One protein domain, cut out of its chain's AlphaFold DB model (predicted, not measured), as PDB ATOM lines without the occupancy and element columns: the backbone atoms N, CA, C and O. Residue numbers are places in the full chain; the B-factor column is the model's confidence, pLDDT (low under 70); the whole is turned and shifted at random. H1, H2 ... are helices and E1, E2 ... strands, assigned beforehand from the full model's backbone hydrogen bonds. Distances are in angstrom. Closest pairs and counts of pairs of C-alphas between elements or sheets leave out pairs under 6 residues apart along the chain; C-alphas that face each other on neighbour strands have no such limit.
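What this domain is: This is residues 206 to 282 of the 401 residues of the protein "Alginate biosynthesis protein AlgF" of Pseudomonas coronafaciens pv. garcae (UniProt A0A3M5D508). Look first for a small wall of three short parallel strands, E1, E2 and E3, which the helices H2 and H3 only graze, while a loop swings out from the strands with H1 on it. Residues 218 to 223 of H1 stick out free, and on the way back residues 229 to 230 pair, parallel, with residues 210 to 211 of E1. The printed part has 77 residues, with three named helices and three named strands in the order E1 H1 H2 E2 H3 E3; the sheet's order is E1 E2 E3, all parallel, and the class of the domain is mixed, helices and strands. The whole is compact, with a radius of gyration of the C-alphas of 11.9 A and spans of 32 by 27 by 23 A.

Where its parts are: Find C-alpha 209 at (28.092, -8.302, 14.455), where E1, residues 209 to 211, begins. H1 follows as residues 217 to 223, 9.9 A long. Then go to C-alpha 241 at (34.971, -6.211, 34.226), where H2, residues 241 to 254, begins and runs 20.1 A. E2 is residues 257 to 260, 10.1 A, and H3 is residues 267 to 274, 10.5 A. E3, residues 279 to 281, ends at C-alpha 281 at (29.142, 2.431, 16.551).

How they stand to each other: Begin with the inner strand E2. The edge strand E1 is parallel to it at 24 degrees; C-alphas 210 and 259 face each other at 4.6 A, and N 260 and O 210 are within hydrogen-bond range at 2.8 A. The edge strand E3 is parallel to E2 at 32 degrees; C-alphas 257 and 279 face each other at 5.6 A, but no N and O across this pair are within hydrogen-bond range. Two strand-helix-strand units, each two parallel neighbour strands with helix between, are E1, H1 H2, E2 and E2, H3, E3; both crossovers are right-handed. H2 only grazes the sheet with its residues 247 to 254, and H3 only grazes it with its residues 267 to 274. H2 and H3 only just touch, with 3 pairs of C-alphas within 8 A, by residues 244 to 248 of H2 alone; the closest C-alphas are those of Val 244 and Leu 273, 7.0 A apart. Their lines stand at a steep tilt of 66 degrees, the same way. H1 is not on the sheet, and it is apart from H2 and H3. In H1, H2 and H3 every O i to N i+4 pair is within hydrogen-bond range.

The domain as a whole: The two C-alphas farthest apart are those of Ala 222 and Gly 276, at 33.6 A. The printed part has no cut. The link from H1 to H2, residues 224 to 240, is long. The mean pLDDT of the printed part is 78.4, and it is under 70 at residues 233 to 238, 263 to 270, 273 and 278 to 282.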
ATOM      1  N   GLY A 206      26.351 -14.254   7.394       86.19
ATOM      2  CA  GLY A 206      27.697 -14.642   7.828       86.19
ATOM      3  C   GLY A 206      28.628 -13.487   8.217       86.19
ATOM      4  O   GLY A 206      29.752 -13.743   8.645       86.19
ATOM      5  N   LYS A 207      28.206 -12.218   8.100       89.25
ATOM      6  CA  LYS A 207      29.003 -11.101   8.622       89.25
ATOM      7  C   LYS A 207      28.883 -11.055  10.142       89.25
ATOM      8  O   LYS A 207      27.761 -11.049  10.647       89.25
ATOM      9  N   PRO A 208      30.002 -10.961  10.874       88.12
ATOM     10  CA  PRO A 208      29.942 -10.843  12.316       88.12
ATOM     11  C   PRO A 208      29.354  -9.485  12.701       88.12
ATOM     12  O   PRO A 208      29.656  -8.457  12.090       88.12
ATOM     13  N   TYR A 209      28.547  -9.491  13.748       88.88
ATOM     14  CA  TYR A 209      28.092  -8.302  14.455       88.88
ATOM     15  C   TYR A 209      27.891  -8.645  15.923       88.88
ATOM     16  O   TYR A 209      27.841  -9.810  16.292       88.88
ATOM     17  N   PHE A 210      27.793  -7.631  16.762       86.31
ATOM     18  CA  PHE A 210      27.603  -7.792  18.195       86.31
ATOM     19  C   PHE A 210      26.345  -7.054  18.621       86.31
ATOM     20  O   PHE A 210      25.988  -6.041  18.013       86.31
ATOM     21  N   VAL A 211      25.709  -7.532  19.681       85.25
ATOM     22  CA  VAL A 211      24.526  -6.905  20.272       85.25
ATOM     23  C   VAL A 211      24.814  -6.512  21.713       85.25
ATOM     24  O   VAL A 211      25.673  -7.096  22.376       85.25
ATOM     25  N   PHE A 212      24.135  -5.477  22.198       78.88
ATOM     26  CA  PHE A 212      24.262  -5.087  23.599       78.88
ATOM     27  C   PHE A 212      23.532  -6.019  24.547       78.88
ATOM     28  O   PHE A 212      24.048  -6.246  25.627       78.88
ATOM     29  N   HIS A 213      22.385  -6.535  24.128       83.69
ATOM     30  CA  HIS A 213      21.490  -7.384  24.896       83.69
ATOM     31  C   HIS A 213      21.035  -8.530  23.988       83.69
ATOM     32  O   HIS A 213      20.844  -8.328  22.782       83.69
ATOM     33  N   GLU A 214      20.940  -9.733  24.549       86.31
ATOM     34  CA  GLU A 214      20.580 -10.963  23.837       86.31
ATOM     35  C   GLU A 214      19.064 -11.034  23.603       86.31
ATOM     36  O   GLU A 214      18.346 -11.795  24.239       86.31
ATOM     37  N   ALA A 215      18.565 -10.180  22.706       88.31
ATOM     38  CA  ALA A 215      17.139 -10.093  22.386       88.31
ATOM     39  C   ALA A 215      16.760 -10.709  21.041       88.31
ATOM     40  O   ALA A 215      15.584 -10.901  20.761       88.31
ATOM     41  N   PHE A 216      17.724 -10.885  20.136       91.38
ATOM     42  CA  PHE A 216      17.449 -10.964  18.699       91.38
ATOM     43  C   PHE A 216      17.342 -12.388  18.162       91.38
ATOM     44  O   PHE A 216      17.086 -12.556  16.972       91.38
ATOM     45  N   ASP A 217      17.478 -13.404  19.003       92.25
ATOM     46  CA  ASP A 217      17.630 -14.796  18.588       92.25
ATOM     47  C   ASP A 217      16.477 -15.312  17.719       92.25
ATOM     48  O   ASP A 217      16.709 -15.968  16.708       92.25
ATOM     49  N   TYR A 218      15.232 -14.935  18.020       95.81
ATOM     50  CA  TYR A 218      14.089 -15.230  17.146       95.81
ATOM     51  C   TYR A 218      14.225 -14.654  15.733       95.81
ATOM     52  O   TYR A 218      13.855 -15.296  14.747       95.81
ATOM     53  N   PHE A 219      14.720 -13.420  15.629       95.12
ATOM     54  CA  PHE A 219      14.966 -12.767  14.347       95.12
ATOM     55  C   PHE A 219      16.145 -13.434  13.630       95.12
ATOM     56  O   PHE A 219      16.110 -13.644  12.417       95.12
ATOM     57  N   GLU A 220      17.186 -13.788  14.378       94.06
ATOM     58  CA  GLU A 220      18.378 -14.453  13.865       94.06
ATOM     59  C   GLU A 220      18.061 -15.837  13.295       94.06
ATOM     60  O   GLU A 220      18.413 -16.111  12.144       94.06
ATOM     61  N   GLU A 221      17.298 -16.644  14.033       94.06
ATOM     62  CA  GLU A 221      16.798 -17.948  13.602       94.06
ATOM     63  C   GLU A 221      15.988 -17.830  12.303       94.06
ATOM     64  O   GLU A 221      16.257 -18.530  11.324       94.06
ATOM     65  N   ALA A 222      15.032 -16.894  12.251       94.44
ATOM     66  CA  ALA A 222      14.136 -16.736  11.107       94.44
ATOM     67  C   ALA A 222      14.863 -16.349   9.807       94.44
ATOM     68  O   ALA A 222      14.398 -16.675   8.705       94.44
ATOM     69  N   TYR A 223      15.993 -15.643   9.910       94.94
ATOM     70  CA  TYR A 223      16.672 -15.065   8.750       94.94
ATOM     71  C   TYR A 223      18.121 -15.522   8.545       94.94
ATOM     72  O   TYR A 223      18.793 -15.000   7.651       94.94
ATOM     73  N   GLY A 224      18.584 -16.525   9.294       91.44
ATOM     74  CA  GLY A 224      19.915 -17.116   9.130       91.44
ATOM     75  C   GLY A 224      21.044 -16.155   9.500       91.44
ATOM     76  O   GLY A 224      22.068 -16.097   8.812       91.44
ATOM     77  N   LEU A 225      20.833 -15.364  10.549       92.56
ATOM     78  CA  LEU A 225      21.858 -14.522  11.155       92.56
ATOM     79  C   LEU A 225      22.352 -15.178  12.446       92.56
ATOM     80  O   LEU A 225      21.739 -16.116  12.945       92.56
ATOM     81  N   LYS A 226      23.497 -14.717  12.944       90.69
ATOM     82  CA  LYS A 226      24.024 -15.116  14.247       90.69
ATOM     83  C   LYS A 226      24.943 -14.019  14.751       90.69
ATOM     84  O   LYS A 226      25.931 -13.695  14.080       90.69
ATOM     85  N   HIS A 227      24.632 -13.439  15.900       91.19
ATOM     86  CA  HIS A 227      25.542 -12.493  16.524       91.19
ATOM     87  C   HIS A 227      26.841 -13.195  16.959       91.19
ATOM     88  O   HIS A 227      26.895 -14.371  17.314       91.19
ATOM     89  N   ALA A 228      27.940 -12.453  16.912       89.50
ATOM     90  CA  ALA A 228      29.264 -12.897  17.319       89.50
ATOM     91  C   ALA A 228      29.523 -12.672  18.811       89.50
ATOM     92  O   ALA A 228      30.541 -13.145  19.299       89.50
ATOM     93  N   GLY A 229      28.657 -11.959  19.533       85.38
ATOM     94  CA  GLY A 229      28.731 -11.828  20.985       85.38
ATOM     95  C   GLY A 229      27.766 -10.787  21.551       85.38
ATOM     96  O   GLY A 229      27.294  -9.907  20.822       85.38
ATOM     97  N   VAL A 230      27.539 -10.887  22.860       83.81
ATOM     98  CA  VAL A 230      26.611 -10.058  23.636       83.81
ATOM     99  C   VAL A 230      27.380  -9.309  24.728       83.81
ATOM    100  O   VAL A 230      28.187  -9.898  25.450       83.81
ATOM    101  N   PHE A 231      27.173  -7.996  24.850       75.44
ATOM    102  CA  PHE A 231      27.886  -7.196  25.856       75.44
ATOM    103  C   PHE A 231      27.277  -7.255  27.252       75.44
ATOM    104  O   PHE A 231      28.037  -7.271  28.213       75.44
ATOM    105  N   ALA A 232      25.958  -7.240  27.370       70.25
ATOM    106  CA  ALA A 232      25.223  -7.297  28.619       70.25
ATOM    107  C   ALA A 232      24.134  -8.356  28.492       70.25
ATOM    108  O   ALA A 232      23.518  -8.496  27.440       70.25
ATOM    109  N   ILE A 233      23.933  -9.105  29.566       61.84
ATOM    110  CA  ILE A 233      22.970 -10.199  29.580       61.84
ATOM    111  C   ILE A 233      21.552  -9.618  29.470       61.84
ATOM    112  O   ILE A 233      20.850  -9.954  28.531       61.84
ATOM    113  N   ALA A 234      21.223  -8.612  30.288       61.75
ATOM    114  CA  ALA A 234      20.025  -7.781  30.154       61.75
ATOM    115  C   ALA A 234      20.380  -6.305  29.890       61.75
ATOM    116  O   ALA A 234      21.458  -5.828  30.262       61.75
ATOM    117  N   ALA A 235      19.458  -5.544  29.293       60.16
ATOM    118  CA  ALA A 235      19.663  -4.136  28.930       60.16
ATOM    119  C   ALA A 235      20.003  -3.219  30.129       60.16
ATOM    120  O   ALA A 235      20.652  -2.179  29.966       60.16
ATOM    121  N   GLU A 236      19.563  -3.585  31.332       63.62
ATOM    122  CA  GLU A 236      19.711  -2.808  32.565       63.62
ATOM    123  C   GLU A 236      20.920  -3.226  33.412       63.62
ATOM    124  O   GLU A 236      21.353  -2.454  34.277       63.62
ATOM    125  N   ILE A 237      21.480  -4.414  33.168       66.12
ATOM    126  CA  ILE A 237      22.570  -4.982  33.964       66.12
ATOM    127  C   ILE A 237      23.911  -4.558  33.363       66.12
ATOM    128  O   ILE A 237      24.197  -4.756  32.184       66.12
ATOM    129  N   GLN A 238      24.763  -3.944  34.188       67.12
ATOM    130  CA  GLN A 238      26.117  -3.596  33.761       67.12
ATOM    131  C   GLN A 238      26.981  -4.860  33.707       67.12
ATOM    132  O   GLN A 238      27.022  -5.600  34.691       67.12
ATOM    133  N   PRO A 239      27.723  -5.097  32.614       70.81
ATOM    134  CA  PRO A 239      28.604  -6.250  32.546       70.81
ATOM    135  C   PRO A 239      29.785  -6.117  33.509       70.81
ATOM    136  O   PRO A 239      30.376  -5.043  33.659       70.81
ATOM    137  N   GLY A 240      30.171  -7.236  34.122       75.38
ATOM    138  CA  GLY A 240      31.363  -7.316  34.962       75.38
ATOM    139  C   GLY A 240      32.659  -7.070  34.177       75.38
ATOM    140  O   GLY A 240      32.748  -7.329  32.976       75.38
ATOM    141  N   ALA A 241      33.707  -6.604  34.861       78.56
ATOM    142  CA  ALA A 241      34.971  -6.211  34.226       78.56
ATOM    143  C   ALA A 241      35.665  -7.346  33.444       78.56
ATOM    144  O   ALA A 241      36.271  -7.094  32.402       78.56
ATOM    145  N   GLN A 242      35.559  -8.593  33.918       80.12
ATOM    146  CA  GLN A 242      36.112  -9.764  33.226       80.12
ATOM    147  C   GLN A 242      35.389 -10.036  31.903       80.12
ATOM    148  O   GLN A 242      36.044 -10.206  30.876       80.12
ATOM    149  N   HIS A 243      34.051  -9.990  31.909       80.12
ATOM    150  CA  HIS A 243      33.236 -10.128  30.698       80.12
ATOM    151  C   HIS A 243      33.573  -9.039  29.682       80.12
ATOM    152  O   HIS A 243      33.809  -9.315  28.508       80.12
ATOM    153  N   VAL A 244      33.712  -7.796  30.150       78.25
ATOM    154  CA  VAL A 244      34.156  -6.675  29.316       78.25
ATOM    155  C   VAL A 244      35.518  -6.957  28.679       78.25
ATOM    156  O   VAL A 244      35.679  -6.748  27.477       78.25
ATOM    157  N   ALA A 245      36.500  -7.439  29.442       80.88
ATOM    158  CA  ALA A 245      37.818  -7.769  28.905       80.88
ATOM    159  C   ALA A 245      37.746  -8.884  27.843       80.88
ATOM    160  O   ALA A 245      38.300  -8.718  26.754       80.88
ATOM    161  N   ALA A 246      37.004  -9.963  28.111       83.19
ATOM    162  CA  ALA A 246      36.798 -11.062  27.167       83.19
ATOM    163  C   ALA A 246      36.133 -10.587  25.863       83.19
ATOM    164  O   ALA A 246      36.593 -10.906  24.764       83.19
ATOM    165  N   MET A 247      35.106  -9.742  25.970       81.62
ATOM    166  CA  MET A 247      34.430  -9.145  24.818       81.62
ATOM    167  C   MET A 247      35.356  -8.248  23.998       81.62
ATOM    168  O   MET A 247      35.318  -8.285  22.767       81.62
ATOM    169  N   ARG A 248      36.236  -7.476  24.648       80.81
ATOM    170  CA  ARG A 248      37.239  -6.654  23.953       80.81
ATOM    171  C   ARG A 248      38.222  -7.510  23.156       80.81
ATOM    172  O   ARG A 248      38.527  -7.150  22.020       80.81
ATOM    173  N   GLU A 249      38.683  -8.634  23.699       85.88
ATOM    174  CA  GLU A 249      39.551  -9.562  22.959       85.88
ATOM    175  C   GLU A 249      38.813 -10.222  21.788       85.88
ATOM    176  O   GLU A 249      39.337 -10.258  20.671       85.88
ATOM    177  N   ARG A 250      37.553 -10.628  21.983       84.69
ATOM    178  CA  ARG A 250      36.720 -11.180  20.904       84.69
ATOM    179  C   ARG A 250      36.497 -10.175  19.770       84.69
ATOM    180  O   ARG A 250      36.626 -10.531  18.601       84.69
ATOM    181  N   LEU A 251      36.235  -8.908  20.090       84.19
ATOM    182  CA  LEU A 251      36.104  -7.832  19.098       84.19
ATOM    183  C   LEU A 251      37.401  -7.598  18.318       84.19
ATOM    184  O   LEU A 251      37.351  -7.400  17.105       84.19
ATOM    185  N   LYS A 252      38.564  -7.638  18.983       85.50
ATOM    186  CA  LYS A 252      39.865  -7.536  18.303       85.50
ATOM    187  C   LYS A 252      40.092  -8.704  17.345       85.50
ATOM    188  O   LYS A 252      40.526  -8.464  16.222       85.50
ATOM    189  N   ALA A 253      39.781  -9.930  17.771       87.56
ATOM    190  CA  ALA A 253      39.953 -11.138  16.965       87.56
ATOM    191  C   ALA A 253      39.060 -11.140  15.713       87.56
ATOM    192  O   ALA A 253      39.508 -11.512  14.632       87.56
ATOM    193  N   VAL A 254      37.813 -10.677  15.846       87.31
ATOM    194  CA  VAL A 254      36.864 -10.557  14.728       87.31
ATOM    195  C   VAL A 254      37.241  -9.421  13.762       87.31
ATOM    196  O   VAL A 254      37.002  -9.520  12.558       87.31
ATOM    197  N   GLY A 255      37.838  -8.336  14.261       82.81
ATOM    198  CA  GLY A 255      38.267  -7.199  13.449       82.81
ATOM    199  C   GLY A 255      37.137  -6.211  13.141       82.81
ATOM    200  O   GLY A 255      36.379  -5.818  14.025       82.81
ATOM    201  N   LYS A 256      37.048  -5.735  11.889       82.75
ATOM    202  CA  LYS A 256      36.082  -4.694  11.490       82.75
ATOM    203  C   LYS A 256      34.650  -5.229  11.560       82.75
ATOM    204  O   LYS A 256      34.243  -6.010  10.705       82.75
ATOM    205  N   THR A 257      33.886  -4.755  12.539       84.00
ATOM    206  CA  THR A 257      32.528  -5.233  12.829       84.00
ATOM    207  C   THR A 257      31.606  -4.102  13.303       84.00
ATOM    208  O   THR A 257      32.064  -2.999  13.630       84.00
ATOM    209  N   CYS A 258      30.301  -4.377  13.326       82.00
ATOM    210  CA  CYS A 258      29.274  -3.493  13.872       82.00
ATOM    211  C   CYS A 258      28.849  -3.969  15.265       82.00
ATOM    212  O   CYS A 258      28.721  -5.170  15.503       82.00
ATOM    213  N   VAL A 259      28.569  -3.020  16.156       79.38
ATOM    214  CA  VAL A 259      27.901  -3.286  17.435       79.38
ATOM    215  C   VAL A 259      26.556  -2.560  17.433       79.38
ATOM    216  O   VAL A 259      26.511  -1.359  17.156       79.38
ATOM    217  N   PHE A 260      25.482  -3.288  17.729       80.44
ATOM    218  CA  PHE A 260      24.105  -2.802  17.755       80.44
ATOM    219  C   PHE A 260      23.609  -2.629  19.193       80.44
ATOM    220  O   PHE A 260      23.761  -3.526  20.018       80.44
ATOM    221  N   SER A 261      22.998  -1.478  19.479       75.38
ATOM    222  CA  SER A 261      22.416  -1.122  20.779       75.38
ATOM    223  C   SER A 261      20.960  -0.686  20.634       75.38
ATOM    224  O   SER A 261      20.625   0.007  19.672       75.38
ATOM    225  N   GLU A 262      20.124  -0.997  21.620       72.94
ATOM    226  CA  GLU A 262      18.706  -0.625  21.645       72.94
ATOM    227  C   GLU A 262      18.467   0.661  22.455       72.94
ATOM    228  O   GLU A 262      18.962   0.781  23.573       72.94
ATOM    229  N   PRO A 263      17.687   1.645  21.975       65.31
ATOM    230  CA  PRO A 263      17.228   2.738  22.831       65.31
ATOM    231  C   PRO A 263      16.347   2.203  23.982       65.31
ATOM    232  O   PRO A 263      15.512   1.340  23.730       65.31
ATOM    233  N   PRO A 264      16.437   2.734  25.217       55.88
ATOM    234  CA  PRO A 264      17.178   3.922  25.628       55.88
ATOM    235  C   PRO A 264      18.588   3.630  26.177       55.88
ATOM    236  O   PRO A 264      19.100   4.478  26.916       55.88
ATOM    237  N   LEU A 265      19.218   2.475  25.877       58.19
ATOM    238  CA  LEU A 265      20.566   2.176  26.383       58.19
ATOM    239  C   LEU A 265      21.495   3.361  26.128       58.19
ATOM    240  O   LEU A 265      21.570   3.919  25.030       58.19
ATOM    241  N   ARG A 266      22.180   3.768  27.198       57.91
ATOM    242  CA  ARG A 266      23.001   4.975  27.207       57.91
ATOM    243  C   ARG A 266      24.184   4.773  26.252       57.91
ATOM    244  O   ARG A 266      24.996   3.884  26.523       57.91
ATOM    245  N   PRO A 267      24.357   5.634  25.231       59.50
ATOM    246  CA  PRO A 267      25.484   5.567  24.296       59.50
ATOM    247  C   PRO A 267      26.842   5.429  24.993       59.50
ATOM    248  O   PRO A 267      27.699   4.680  24.541       59.50
ATOM    249  N   ARG A 268      27.006   6.049  26.168       62.34
ATOM    250  CA  ARG A 268      28.254   6.045  26.945       62.34
ATOM    251  C   ARG A 268      28.801   4.673  27.309       62.34
ATOM    252  O   ARG A 268      30.017   4.510  27.299       62.34
ATOM    253  N   LEU A 269      27.955   3.703  27.665       64.50
ATOM    254  CA  LEU A 269      28.457   2.363  27.987       64.50
ATOM    255  C   LEU A 269      29.004   1.709  26.717       64.50
ATOM    256  O   LEU A 269      30.120   1.198  26.717       64.50
ATOM    257  N   ALA A 270      28.262   1.823  25.616       66.25
ATOM    258  CA  ALA A 270      28.688   1.303  24.331       66.25
ATOM    259  C   ALA A 270      29.974   1.956  23.823       66.25
ATOM    260  O   ALA A 270      30.888   1.266  23.371       66.25
ATOM    261  N   GLU A 271      30.075   3.276  23.948       70.38
ATOM    262  CA  GLU A 271      31.272   4.050  23.628       70.38
ATOM    263  C   GLU A 271      32.458   3.634  24.500       70.38
ATOM    264  O   GLU A 271      33.540   3.388  23.975       70.38
ATOM    265  N   THR A 272      32.260   3.478  25.811       72.50
ATOM    266  CA  THR A 272      33.321   3.055  26.742       72.50
ATOM    267  C   THR A 272      33.843   1.665  26.385       72.50
ATOM    268  O   THR A 272      35.051   1.443  26.316       72.50
ATOM    269  N   LEU A 273      32.937   0.727  26.107       68.50
ATOM    270  CA  LEU A 273      33.285  -0.660  25.805       68.50
ATOM    271  C   LEU A 273      33.964  -0.813  24.442       68.50
ATOM    272  O   LEU A 273      34.882  -1.623  24.303       68.50
ATOM    273  N   SER A 274      33.560  -0.005  23.461       71.94
ATOM    274  CA  SER A 274      34.136  -0.002  22.112       71.94
ATOM    275  C   SER A 274      35.364   0.909  21.964       71.94
ATOM    276  O   SER A 274      36.055   0.846  20.943       71.94
ATOM    277  N   ALA A 275      35.696   1.718  22.977       77.44
ATOM    278  CA  ALA A 275      36.803   2.667  22.924       77.44
ATOM    279  C   ALA A 275      38.147   1.978  22.624       77.44
ATOM    280  O   ALA A 275      38.564   1.033  23.309       77.44
ATOM    281  N   GLY A 276      38.839   2.481  21.597       75.88
ATOM    282  CA  GLY A 276      40.141   1.978  21.146       75.88
ATOM    283  C   GLY A 276      40.094   0.668  20.349       75.88
ATOM    284  O   GLY A 276      41.150   0.100  20.082       75.88
ATOM    285  N   LEU A 277      38.907   0.178  19.977       75.44
ATOM    286  CA  LEU A 277      38.729  -1.021  19.152       75.44
ATOM    287  C   LEU A 277      38.424  -0.660  17.686       75.44
ATOM    288  O   LEU A 277      37.912   0.431  17.424       75.44
ATOM    289  N   PRO A 278      38.672  -1.561  16.711       68.88
ATOM    290  CA  PRO A 278      38.317  -1.364  15.298       68.88
ATOM    291  C   PRO A 278      36.803  -1.532  15.037       68.88
ATOM    292  O   PRO A 278      36.385  -2.179  14.078       68.88
ATOM    293  N   VAL A 279      35.978  -0.942  15.901       64.75
ATOM    294  CA  VAL A 279      34.516  -1.027  15.904       64.75
ATOM    295  C   VAL A 279      33.931   0.311  15.470       64.75
ATOM    296  O   VAL A 279      34.394   1.369  15.893       64.75
ATOM    297  N   LYS A 280      32.873   0.272  14.655       64.75
ATOM    298  CA  LYS A 280      32.071   1.459  14.346       64.75
ATOM    299  C   LYS A 280      30.721   1.351  15.045       64.75
ATOM    300  O   LYS A 280      29.886   0.546  14.642       64.75
ATOM    301  N   LEU A 281      30.493   2.193  16.051       63.97
ATOM    302  CA  LEU A 281      29.142   2.431  16.551       63.97
ATOM    303  C   LEU A 281      28.385   3.258  15.508       63.97
ATOM    304  O   LEU A 281      28.769   4.385  15.188       63.97
ATOM    305  N   ALA A 282      27.335   2.674  14.941       61.59
ATOM    306  CA  ALA A 282      26.413   3.373  14.059       61.59
ATOM    307  C   ALA A 282      25.231   3.877  14.897       61.59
ATOM    308  O   ALA A 282      24.227   3.190  15.045       61.59
TER     309      ALA A 282